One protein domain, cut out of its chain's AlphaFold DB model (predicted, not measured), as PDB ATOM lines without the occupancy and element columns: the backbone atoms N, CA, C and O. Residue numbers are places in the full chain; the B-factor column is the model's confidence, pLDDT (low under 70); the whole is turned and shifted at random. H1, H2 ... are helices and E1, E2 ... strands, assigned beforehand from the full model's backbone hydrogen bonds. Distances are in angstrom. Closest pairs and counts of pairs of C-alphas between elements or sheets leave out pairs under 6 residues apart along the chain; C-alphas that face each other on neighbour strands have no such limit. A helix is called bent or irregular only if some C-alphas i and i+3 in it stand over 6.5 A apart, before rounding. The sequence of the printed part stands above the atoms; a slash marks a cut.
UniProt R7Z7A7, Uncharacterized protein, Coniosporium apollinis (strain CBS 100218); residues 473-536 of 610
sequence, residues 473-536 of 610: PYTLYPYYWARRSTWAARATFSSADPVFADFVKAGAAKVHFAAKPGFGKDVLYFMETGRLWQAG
ATOM      1  N   PRO A 473     110.801  14.984 -28.998       68.75
ATOM      2  CA  PRO A 473     110.483  16.273 -29.592       68.75
ATOM      3  C   PRO A 473     109.743  17.162 -28.587       68.75
ATOM      4  O   PRO A 473     108.874  16.702 -27.842       68.75
ATOM      5  N   TYR A 474     110.072  18.450 -28.608       73.38
ATOM      6  CA  TYR A 474     109.332  19.499 -27.918       73.38
ATOM      7  C   TYR A 474     108.806  20.510 -28.941       73.38
ATOM      8  O   TYR A 474     109.406  20.724 -29.994       73.38
ATOM      9  N   THR A 475     107.671  21.132 -28.641       77.69
ATOM     10  CA  THR A 475     107.115  22.231 -29.436       77.69
ATOM     11  C   THR A 475     106.929  23.435 -28.533       77.69
ATOM     12  O   THR A 475     106.255  23.348 -27.507       77.69
ATOM     13  N   LEU A 476     107.545  24.554 -28.898       78.81
ATOM     14  CA  LEU A 476     107.444  25.805 -28.158       78.81
ATOM     15  C   LEU A 476     106.254  26.613 -28.673       78.81
ATOM     16  O   LEU A 476     106.103  26.803 -29.879       78.81
ATOM     17  N   TYR A 477     105.420  27.097 -27.759       79.69
ATOM     18  CA  TYR A 477     104.348  28.031 -28.081       79.69
ATOM     19  C   TYR A 477     104.797  29.466 -27.807       79.69
ATOM     20  O   TYR A 477     105.472  29.698 -26.802       79.69
ATOM     21  N   PRO A 478     104.412  30.450 -28.638       82.81
ATOM     22  CA  PRO A 478     104.926  31.813 -28.511       82.81
ATOM     23  C   PRO A 478     104.546  32.517 -27.194       82.81
ATOM     24  O   PRO A 478     103.710  32.043 -26.421       82.81
ATOM     25  N   TYR A 479     105.138  33.693 -26.959       77.81
ATOM     26  CA  TYR A 479     105.056  34.458 -25.702       77.81
ATOM     27  C   TYR A 479     103.635  34.736 -25.188       77.81
ATOM     28  O   TYR A 479     103.445  34.878 -23.981       77.81
ATOM     29  N   TYR A 480     102.625  34.786 -26.061       79.75
ATOM     30  CA  TYR A 480     101.238  35.050 -25.665       79.75
ATOM     31  C   TYR A 480     100.579  33.895 -24.887       79.75
ATOM     32  O   TYR A 480      99.523  34.095 -24.295       79.75
ATOM     33  N   TRP A 481     101.210  32.714 -24.825       74.94
ATOM     34  CA  TRP A 481     100.795  31.612 -23.942       74.94
ATOM     35  C   TRP A 481     101.261  31.794 -22.485       74.94
ATOM     36  O   TRP A 481     100.811  31.063 -21.606       74.94
ATOM     37  N   ALA A 482     102.148  32.759 -22.203       75.81
ATOM     38  CA  ALA A 482     102.565  33.104 -20.843       75.81
ATOM     39  C   ALA A 482     101.639  34.152 -20.205       75.81
ATOM     40  O   ALA A 482     100.756  34.725 -20.842       75.81
ATOM     41  N   ARG A 483     101.870  34.451 -18.921       80.69
ATOM     42  CA  ARG A 483     101.151  35.507 -18.191       80.69
ATOM     43  C   ARG A 483     101.331  36.862 -18.882       80.69
ATOM     44  O   ARG A 483     102.462  37.243 -19.189       80.69
ATOM     45  N   ARG A 484     100.234  37.615 -19.041       74.62
ATOM     46  CA  ARG A 484     100.186  38.912 -19.749       74.62
ATOM     47  C   ARG A 484     101.229  39.923 -19.266       74.62
ATOM     48  O   ARG A 484     101.814  40.627 -20.078       74.62
ATOM     49  N   SER A 485     101.517  39.934 -17.963       81.06
ATOM     50  CA  SER A 485     102.543  40.792 -17.353       81.06
ATOM     51  C   SER A 485     103.962  40.547 -17.880       81.06
ATOM     52  O   SER A 485     104.810  41.424 -17.774       81.06
ATOM     53  N   THR A 486     104.236  39.373 -18.455       79.56
ATOM     54  CA  THR A 486     105.574  38.981 -18.934       79.56
ATOM     55  C   THR A 486     105.762  39.140 -20.443       79.56
ATOM     56  O   THR A 486     106.855  38.896 -20.949       79.56
ATOM     57  N   TRP A 487     104.724  39.552 -21.181       84.62
ATOM     58  CA  TRP A 487     104.757  39.587 -22.647       84.62
ATOM     59  C   TRP A 487     105.781  40.580 -23.198       84.62
ATOM     60  O   TRP A 487     106.542  40.215 -24.087       84.62
ATOM     61  N   ALA A 488     105.848  41.796 -22.644       81.44
ATOM     62  CA  ALA A 488     106.771  42.835 -23.111       81.44
ATOM     63  C   ALA A 488     108.243  42.405 -22.991       81.44
ATOM     64  O   ALA A 488     109.021  42.569 -23.931       81.44
ATOM     65  N   ALA A 489     108.605  41.779 -21.867       83.56
ATOM     66  CA  ALA A 489     109.957  41.281 -21.627       83.56
ATOM     67  C   ALA A 489     110.298  40.065 -22.504       83.56
ATOM     68  O   ALA A 489     111.406  39.964 -23.018       83.56
ATOM     69  N   ARG A 490     109.348  39.143 -22.712       82.88
ATOM     70  CA  ARG A 490     109.575  37.946 -23.539       82.88
ATOM     71  C   ARG A 490     109.653  38.279 -25.023       82.88
ATOM     72  O   ARG A 490     110.523  37.753 -25.698       82.88
ATOM     73  N   ALA A 491     108.794  39.162 -25.528       85.06
ATOM     74  CA  ALA A 491     108.778  39.536 -26.942       85.06
ATOM     75  C   ALA A 491     110.065  40.260 -27.379       85.06
ATOM     76  O   ALA A 491     110.527  40.063 -28.501       85.06
ATOM     77  N   THR A 492     110.655  41.060 -26.487       85.50
ATOM     78  CA  THR A 492     111.878  41.836 -26.753       85.50
ATOM     79  C   THR A 492     113.170  41.084 -26.424       85.50
ATOM     80  O   THR A 492     114.252  41.554 -26.770       85.50
ATOM     81  N   PHE A 493     113.078  39.905 -25.798       84.19
ATOM     82  CA  PHE A 493     114.247  39.110 -25.435       84.19
ATOM     83  C   PHE A 493     115.044  38.677 -26.675       84.19
ATOM     84  O   PHE A 493     114.478  38.228 -27.672       84.19
ATOM     85  N   SER A 494     116.370  38.771 -26.612       86.69
ATOM     86  CA  SER A 494     117.278  38.337 -27.676       86.69
ATOM     87  C   SER A 494     118.493  37.646 -27.067       86.69
ATOM     88  O   SER A 494     118.963  38.039 -26.002       86.69
ATOM     89  N   SER A 495     118.991  36.608 -27.734       85.62
ATOM     90  CA  SER A 495     120.197  35.873 -27.350       85.62
ATOM     91  C   SER A 495     120.983  35.486 -28.599       85.62
ATOM     92  O   SER A 495     120.422  35.419 -29.693       85.62
ATOM     93  N   ALA A 496     122.278  35.217 -28.430       86.81
ATOM     94  CA  ALA A 496     123.146  34.724 -29.496       86.81
ATOM     95  C   ALA A 496     122.772  33.301 -29.955       86.81
ATOM     96  O   ALA A 496     123.030  32.946 -31.102       86.81
ATOM     97  N   ASP A 497     122.154  32.504 -29.077       88.00
ATOM     98  CA  ASP A 497     121.621  31.183 -29.415       88.00
ATOM     99  C   ASP A 497     120.129  31.299 -29.788       88.00
ATOM    100  O   ASP A 497     119.314  31.637 -28.918       88.00
ATOM    101  N   PRO A 498     119.746  31.023 -31.053       81.19
ATOM    102  CA  PRO A 498     118.363  31.126 -31.504       81.19
ATOM    103  C   PRO A 498     117.437  30.112 -30.821       81.19
ATOM    104  O   PRO A 498     116.299  30.453 -30.514       81.19
ATOM    105  N   VAL A 499     117.915  28.902 -30.508       79.38
ATOM    106  CA  VAL A 499     117.098  27.867 -29.849       79.38
ATOM    107  C   VAL A 499     116.786  28.283 -28.416       79.38
ATOM    108  O   VAL A 499     115.650  28.179 -27.949       79.38
ATOM    109  N   PHE A 500     117.789  28.817 -27.721       80.75
ATOM    110  CA  PHE A 500     117.608  29.361 -26.381       80.75
ATOM    111  C   PHE A 500     116.732  30.620 -26.382       80.75
ATOM    112  O   PHE A 500     115.876  30.781 -25.509       80.75
ATOM    113  N   ALA A 501     116.902  31.507 -27.366       81.38
ATOM    114  CA  ALA A 501     116.060  32.689 -27.515       81.38
ATOM    115  C   ALA A 501     114.588  32.302 -27.707       81.38
ATOM    116  O   ALA A 501     113.722  32.857 -27.027       81.38
ATOM    117  N   ASP A 502     114.310  31.324 -28.568       80.69
ATOM    118  CA  ASP A 502     112.961  30.808 -28.801       80.69
ATOM    119  C   ASP A 502     112.378  30.166 -27.539       80.69
ATOM    120  O   ASP A 502     111.208  30.382 -27.223       80.69
ATOM    121  N   PHE A 503     113.196  29.456 -26.757       84.75
ATOM    122  CA  PHE A 503     112.788  28.884 -25.474       84.75
ATOM    123  C   PHE A 503     112.382  29.949 -24.443       84.75
ATOM    124  O   PHE A 503     111.348  29.812 -23.790       84.75
ATOM    125  N   VAL A 504     113.146  31.036 -24.307       85.81
ATOM    126  CA  VAL A 504     112.825  32.121 -23.358       85.81
ATOM    127  C   VAL A 504     111.632  32.954 -23.839       85.81
ATOM    128  O   VAL A 504     110.785  33.367 -23.037       85.81
ATOM    129  N   LYS A 505     111.516  33.163 -25.155       83.31
ATOM    130  CA  LYS A 505     110.345  33.790 -25.779       83.31
ATOM    131  C   LYS A 505     109.085  32.955 -25.591       83.31
ATOM    132  O   LYS A 505     108.003  33.529 -25.479       83.31
ATOM    133  N   ALA A 506     109.199  31.630 -25.550       83.00
ATOM    134  CA  ALA A 506     108.055  30.741 -25.456       83.00
ATOM    135  C   ALA A 506     107.246  30.973 -24.175       83.00
ATOM    136  O   ALA A 506     107.788  31.066 -23.072       83.00
ATOM    137  N   GLY A 507     105.925  31.063 -24.319       74.31
ATOM    138  CA  GLY A 507     105.016  31.203 -23.188       74.31
ATOM    139  C   GLY A 507     104.648  29.868 -22.542       74.31
ATOM    140  O   GLY A 507     104.378  29.807 -21.344       74.31
ATOM    141  N   ALA A 508     104.675  28.801 -23.338       76.81
ATOM    142  CA  ALA A 508     104.435  27.426 -22.929       76.81
ATOM    143  C   ALA A 508     105.231  26.471 -23.830       76.81
ATOM    144  O   ALA A 508     105.598  26.824 -24.950       76.81
ATOM    145  N   ALA A 509     105.468  25.245 -23.364       75.06
ATOM    146  CA  ALA A 509     106.113  24.197 -24.146       75.06
ATOM    147  C   ALA A 509     105.293  22.909 -24.067       75.06
ATOM    148  O   ALA A 509     104.885  22.484 -22.986       75.06
ATOM    149  N   LYS A 510     105.065  22.273 -25.215       72.94
ATOM    150  CA  LYS A 510     104.543  20.912 -25.298       72.94
ATOM    151  C   LYS A 510     105.723  19.955 -25.318       72.94
ATOM    152  O   LYS A 510     106.507  19.965 -26.265       72.94
ATOM    153  N   VAL A 511     105.838  19.134 -24.282       67.19
ATOM    154  CA  VAL A 511     106.896  18.132 -24.148       67.19
ATOM    155  C   VAL A 511     106.249  16.763 -24.067       67.19
ATOM    156  O   VAL A 511     105.317  16.551 -23.294       67.19
ATOM    157  N   HIS A 512     106.735  15.837 -24.881       67.06
ATOM    158  CA  HIS A 512     106.373  14.432 -24.778       67.06
ATOM    159  C   HIS A 512     107.436  13.763 -23.900       67.06
ATOM    160  O   HIS A 512     108.619  14.052 -24.046       67.06
ATOM    161  N   PHE A 513     107.054  12.895 -22.968       60.44
ATOM    162  CA  PHE A 513     108.011  12.111 -22.188       60.44
ATOM    163  C   PHE A 513     107.425  10.735 -21.891       60.44
ATOM    164  O   PHE A 513     106.215  10.580 -21.739       60.44
ATOM    165  N   ALA A 514     108.288   9.722 -21.840       58.66
ATOM    166  CA  ALA A 514     107.876   8.382 -21.450       58.66
ATOM    167  C   ALA A 514     107.936   8.253 -19.928       58.66
ATOM    168  O   ALA A 514     108.996   8.429 -19.330       58.66
ATOM    169  N   ALA A 515     106.803   7.923 -19.315       56.81
ATOM    170  CA  ALA A 515     106.747   7.482 -17.928       56.81
ATOM    171  C   ALA A 515     106.845   5.952 -17.869       56.81
ATOM    172  O   ALA A 515     106.382   5.254 -18.775       56.81
ATOM    173  N   LYS A 516     107.435   5.416 -16.793       53.44
ATOM    174  CA  LYS A 516     107.427   3.970 -16.535       53.44
ATOM    175  C   LYS A 516     105.963   3.488 -16.464       53.44
ATOM    176  O   LYS A 516     105.174   4.138 -15.769       53.44
ATOM    177  N   PRO A 517     105.584   2.382 -17.137       48.91
ATOM    178  CA  PRO A 517     104.237   1.824 -17.019       48.91
ATOM    179  C   PRO A 517     103.844   1.654 -15.542       48.91
ATOM    180  O   PRO A 517     104.653   1.180 -14.743       48.91
ATOM    181  N   GLY A 518     102.649   2.123 -15.169       58.53
ATOM    182  CA  GLY A 518     102.160   2.188 -13.781       58.53
ATOM    183  C   GLY A 518     102.315   3.553 -13.085       58.53
ATOM    184  O   GLY A 518     101.484   3.897 -12.254       58.53
ATOM    185  N   PHE A 519     103.286   4.389 -13.478       61.34
ATOM    186  CA  PHE A 519     103.531   5.712 -12.864       61.34
ATOM    187  C   PHE A 519     102.787   6.872 -13.547       61.34
ATOM    188  O   PHE A 519     102.946   8.032 -13.171       61.34
ATOM    189  N   GLY A 520     101.957   6.590 -14.558       61.06
ATOM    190  CA  GLY A 520     101.220   7.629 -15.289       61.06
ATOM    191  C   GLY A 520     100.284   8.451 -14.393       61.06
ATOM    192  O   GLY A 520     100.176   9.662 -14.570       61.06
ATOM    193  N   LYS A 521      99.662   7.812 -13.393       59.00
ATOM    194  CA  LYS A 521      98.738   8.460 -12.445       59.00
ATOM    195  C   LYS A 521      99.466   9.460 -11.532       59.00
ATOM    196  O   LYS A 521      98.957  10.553 -11.306       59.00
ATOM    197  N   ASP A 522     100.682   9.133 -11.099       59.09
ATOM    198  CA  ASP A 522     101.500   9.993 -10.231       59.09
ATOM    199  C   ASP A 522     102.027  11.222 -10.976       59.09
ATOM    200  O   ASP A 522     102.066  12.330 -10.439       59.09
ATOM    201  N   VAL A 523     102.401  11.031 -12.242       62.28
ATOM    202  CA  VAL A 523     102.835  12.108 -13.135       62.28
ATOM    203  C   VAL A 523     101.688  13.077 -13.415       62.28
ATOM    204  O   VAL A 523     101.883  14.287 -13.332       62.28
ATOM    205  N   LEU A 524     100.494  12.564 -13.726       63.62
ATOM    206  CA  LEU A 524      99.308  13.399 -13.935       63.62
ATOM    207  C   LEU A 524      98.950  14.177 -12.665       63.62
ATOM    208  O   LEU A 524      98.749  15.386 -12.729       63.62
ATOM    209  N   TYR A 525      98.986  13.518 -11.504       61.47
ATOM    210  CA  TYR A 525      98.776  14.175 -10.216       61.47
ATOM    211  C   TYR A 525      99.787  15.303  -9.962       61.47
ATOM    212  O   TYR A 525      99.408  16.387  -9.510       61.47
ATOM    213  N   PHE A 526     101.069  15.087 -10.272       65.06
ATOM    214  CA  PHE A 526     102.097  16.121 -10.149       65.06
ATOM    215  C   PHE A 526     101.834  17.304 -11.086       65.06
ATOM    216  O   PHE A 526     101.957  18.452 -10.666       65.06
ATOM    217  N   MET A 527     101.435  17.039 -12.331       58.91
ATOM    218  CA  MET A 527     101.114  18.089 -13.301       58.91
ATOM    219  C   MET A 527      99.884  18.913 -12.885       58.91
ATOM    220  O   MET A 527      99.852  20.114 -13.137       58.91
ATOM    221  N   GLU A 528      98.898  18.297 -12.229       58.00
ATOM    222  CA  GLU A 528      97.681  18.978 -11.764       58.00
ATOM    223  C   GLU A 528      97.872  19.734 -10.442       58.00
ATOM    224  O   GLU A 528      97.334  20.825 -10.267       58.00
ATOM    225  N   THR A 529      98.630  19.172  -9.497       57.19
ATOM    226  CA  THR A 529      98.719  19.702  -8.123       57.19
ATOM    227  C   THR A 529     100.053  20.372  -7.795       57.19
ATOM    228  O   THR A 529     100.174  21.031  -6.760       57.19
ATOM    229  N   GLY A 530     101.074  20.190  -8.636       63.31
ATOM    230  CA  GLY A 530     102.448  20.635  -8.385       63.31
ATOM    231  C   GLY A 530     103.153  19.883  -7.250       63.31
ATOM    232  O   GLY A 530     104.222  20.306  -6.809       63.31
ATOM    233  N   ARG A 531     102.569  18.793  -6.736       56.81
ATOM    234  CA  ARG A 531     103.098  18.016  -5.606       56.81
ATOM    235  C   ARG A 531     103.413  16.592  -6.038       56.81
ATOM    236  O   ARG A 531     102.637  15.966  -6.750       56.81
ATOM    237  N   LEU A 532     104.560  16.071  -5.603       59.06
ATOM    238  CA  LEU A 532     104.916  14.671  -5.837       59.06
ATOM    239  C   LEU A 532     103.968  13.770  -5.034       59.06
ATOM    240  O   LEU A 532     103.733  14.028  -3.851       59.06
ATOM    241  N   TRP A 533     103.416  12.736  -5.671       56.88
ATOM    242  CA  TRP A 533     102.545  11.774  -4.997       56.88
ATOM    243  C   TRP A 533     103.363  10.942  -3.999       56.88
ATOM    244  O   TRP A 533     104.253  10.192  -4.393       56.88
ATOM    245  N   GLN A 534     103.092  11.085  -2.700       49.31
ATOM    246  CA  GLN A 534     103.856  10.429  -1.626       49.31
ATOM    247  C   GLN A 534     103.200   9.134  -1.131       49.31
ATOM    248  O   GLN A 534     103.129   8.895   0.069       49.31
ATOM    249  N   ALA A 535     102.763   8.297  -2.076       46.78
ATOM    250  CA  ALA A 535     102.140   6.993  -1.854       46.78
ATOM    251  C   ALA A 535     100.808   7.022  -1.065       46.78
ATOM    252  O   ALA A 535     100.702   7.450   0.080       46.78
ATOM    253  N   GLY A 536      99.767   6.498  -1.710       54.38
ATOM    254  CA  GLY A 536      98.392   6.390  -1.223       54.38
ATOM    255  C   GLY A 536      97.449   6.094  -2.399       54.38
ATOM    256  O   GLY A 536      97.894   6.123  -3.552       54.38
TER     257      GLY A 536
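AT A GLANCE: This is residues 473 to 536 of the 610 residues of an uncharacterized protein of Coniosporium apollinis (strain CBS 100218) (UniProt R7Z7A7). This is an elongated, loosely built shape with a part at each end and a thin ribbon between them: the short helices H1 and H2 make one end, the two-stranded antiparallel ribbon of E1 and E2 lies in the middle, and H3 makes the other end, where it touches no helix. The ribbon runs on through residues 512 to 519 to H3, and residues 530 to 536 follow H3 as a tail with no named element. The printed part has 64 residues, with three named helices and two named strands in the order E1, H1, H2, E2, H3, in a sheet of order E1 - E2; the class is mixed, helices and strands. It is only just loose, close to extended, with a radius of gyration of the C-alphas of 15.6 A, and it spans 46 by 26 by 15 A.

IN THESE COORDINATES: Find C-alpha 474 at (109.332, 19.499, -27.918); there strand E1 begins, residues 474 to 477, 9.9 A from first to last C-alpha. Next look at residues 484 to 492, helix H1, 13.9 A long. H1 is irregular: C-alphas 485 and 488 are 7.4 A apart, and its line is a rough one. Go on to C-alpha 498 at (118.363, 31.126, -31.504), where helix H2, residues 498 to 505, starts its 10.2 A. Strand E2 is residues 508 to 511, 9.7 A long. Helix H3, residues 520 to 529, covers 14.3 A and ends at C-alpha 529, at (98.719, 19.702, -8.123).

HOW THE PARTS SIT: Start at the sheet, where E1 and E2 are antiparallel neighbours at 162 degrees between their directions. C-alphas 476 and 509 face each other at 4.5 A, and N 475 and O 510, 2.9 A apart, and N 477 and O 508, 2.8 A apart, are within hydrogen-bond range. Look from E1 to H2: their closest C-alphas, those of Leu 476 and Phe 503, are 6.7 A apart. H2 and H1 only just touch, with 3 pairs of C-alphas within 8 A, the closest being those of Arg 490 and Lys 505 at 4.8 A. They form a helical hairpin, running opposite ways at a shallow tilt of 23 degrees. H3 is apart from H1, H2 and E1. In H2 and H3 every O i to N i+4 pair is within hydrogen-bond range; in H1 it is 3 of 5.

THE WHOLE: The C-alphas farthest apart are those of Ala 496 and Gly 536, 47.1 A. The printed part has no cut and no long link: H1 to H2 and H2 to E2 are tight, E1 to H1 and E2 to H3 short. The mean pLDDT of the printed part is 71.6; look for values under 70 at residue 473 and at residues 511 to 536, which include H3.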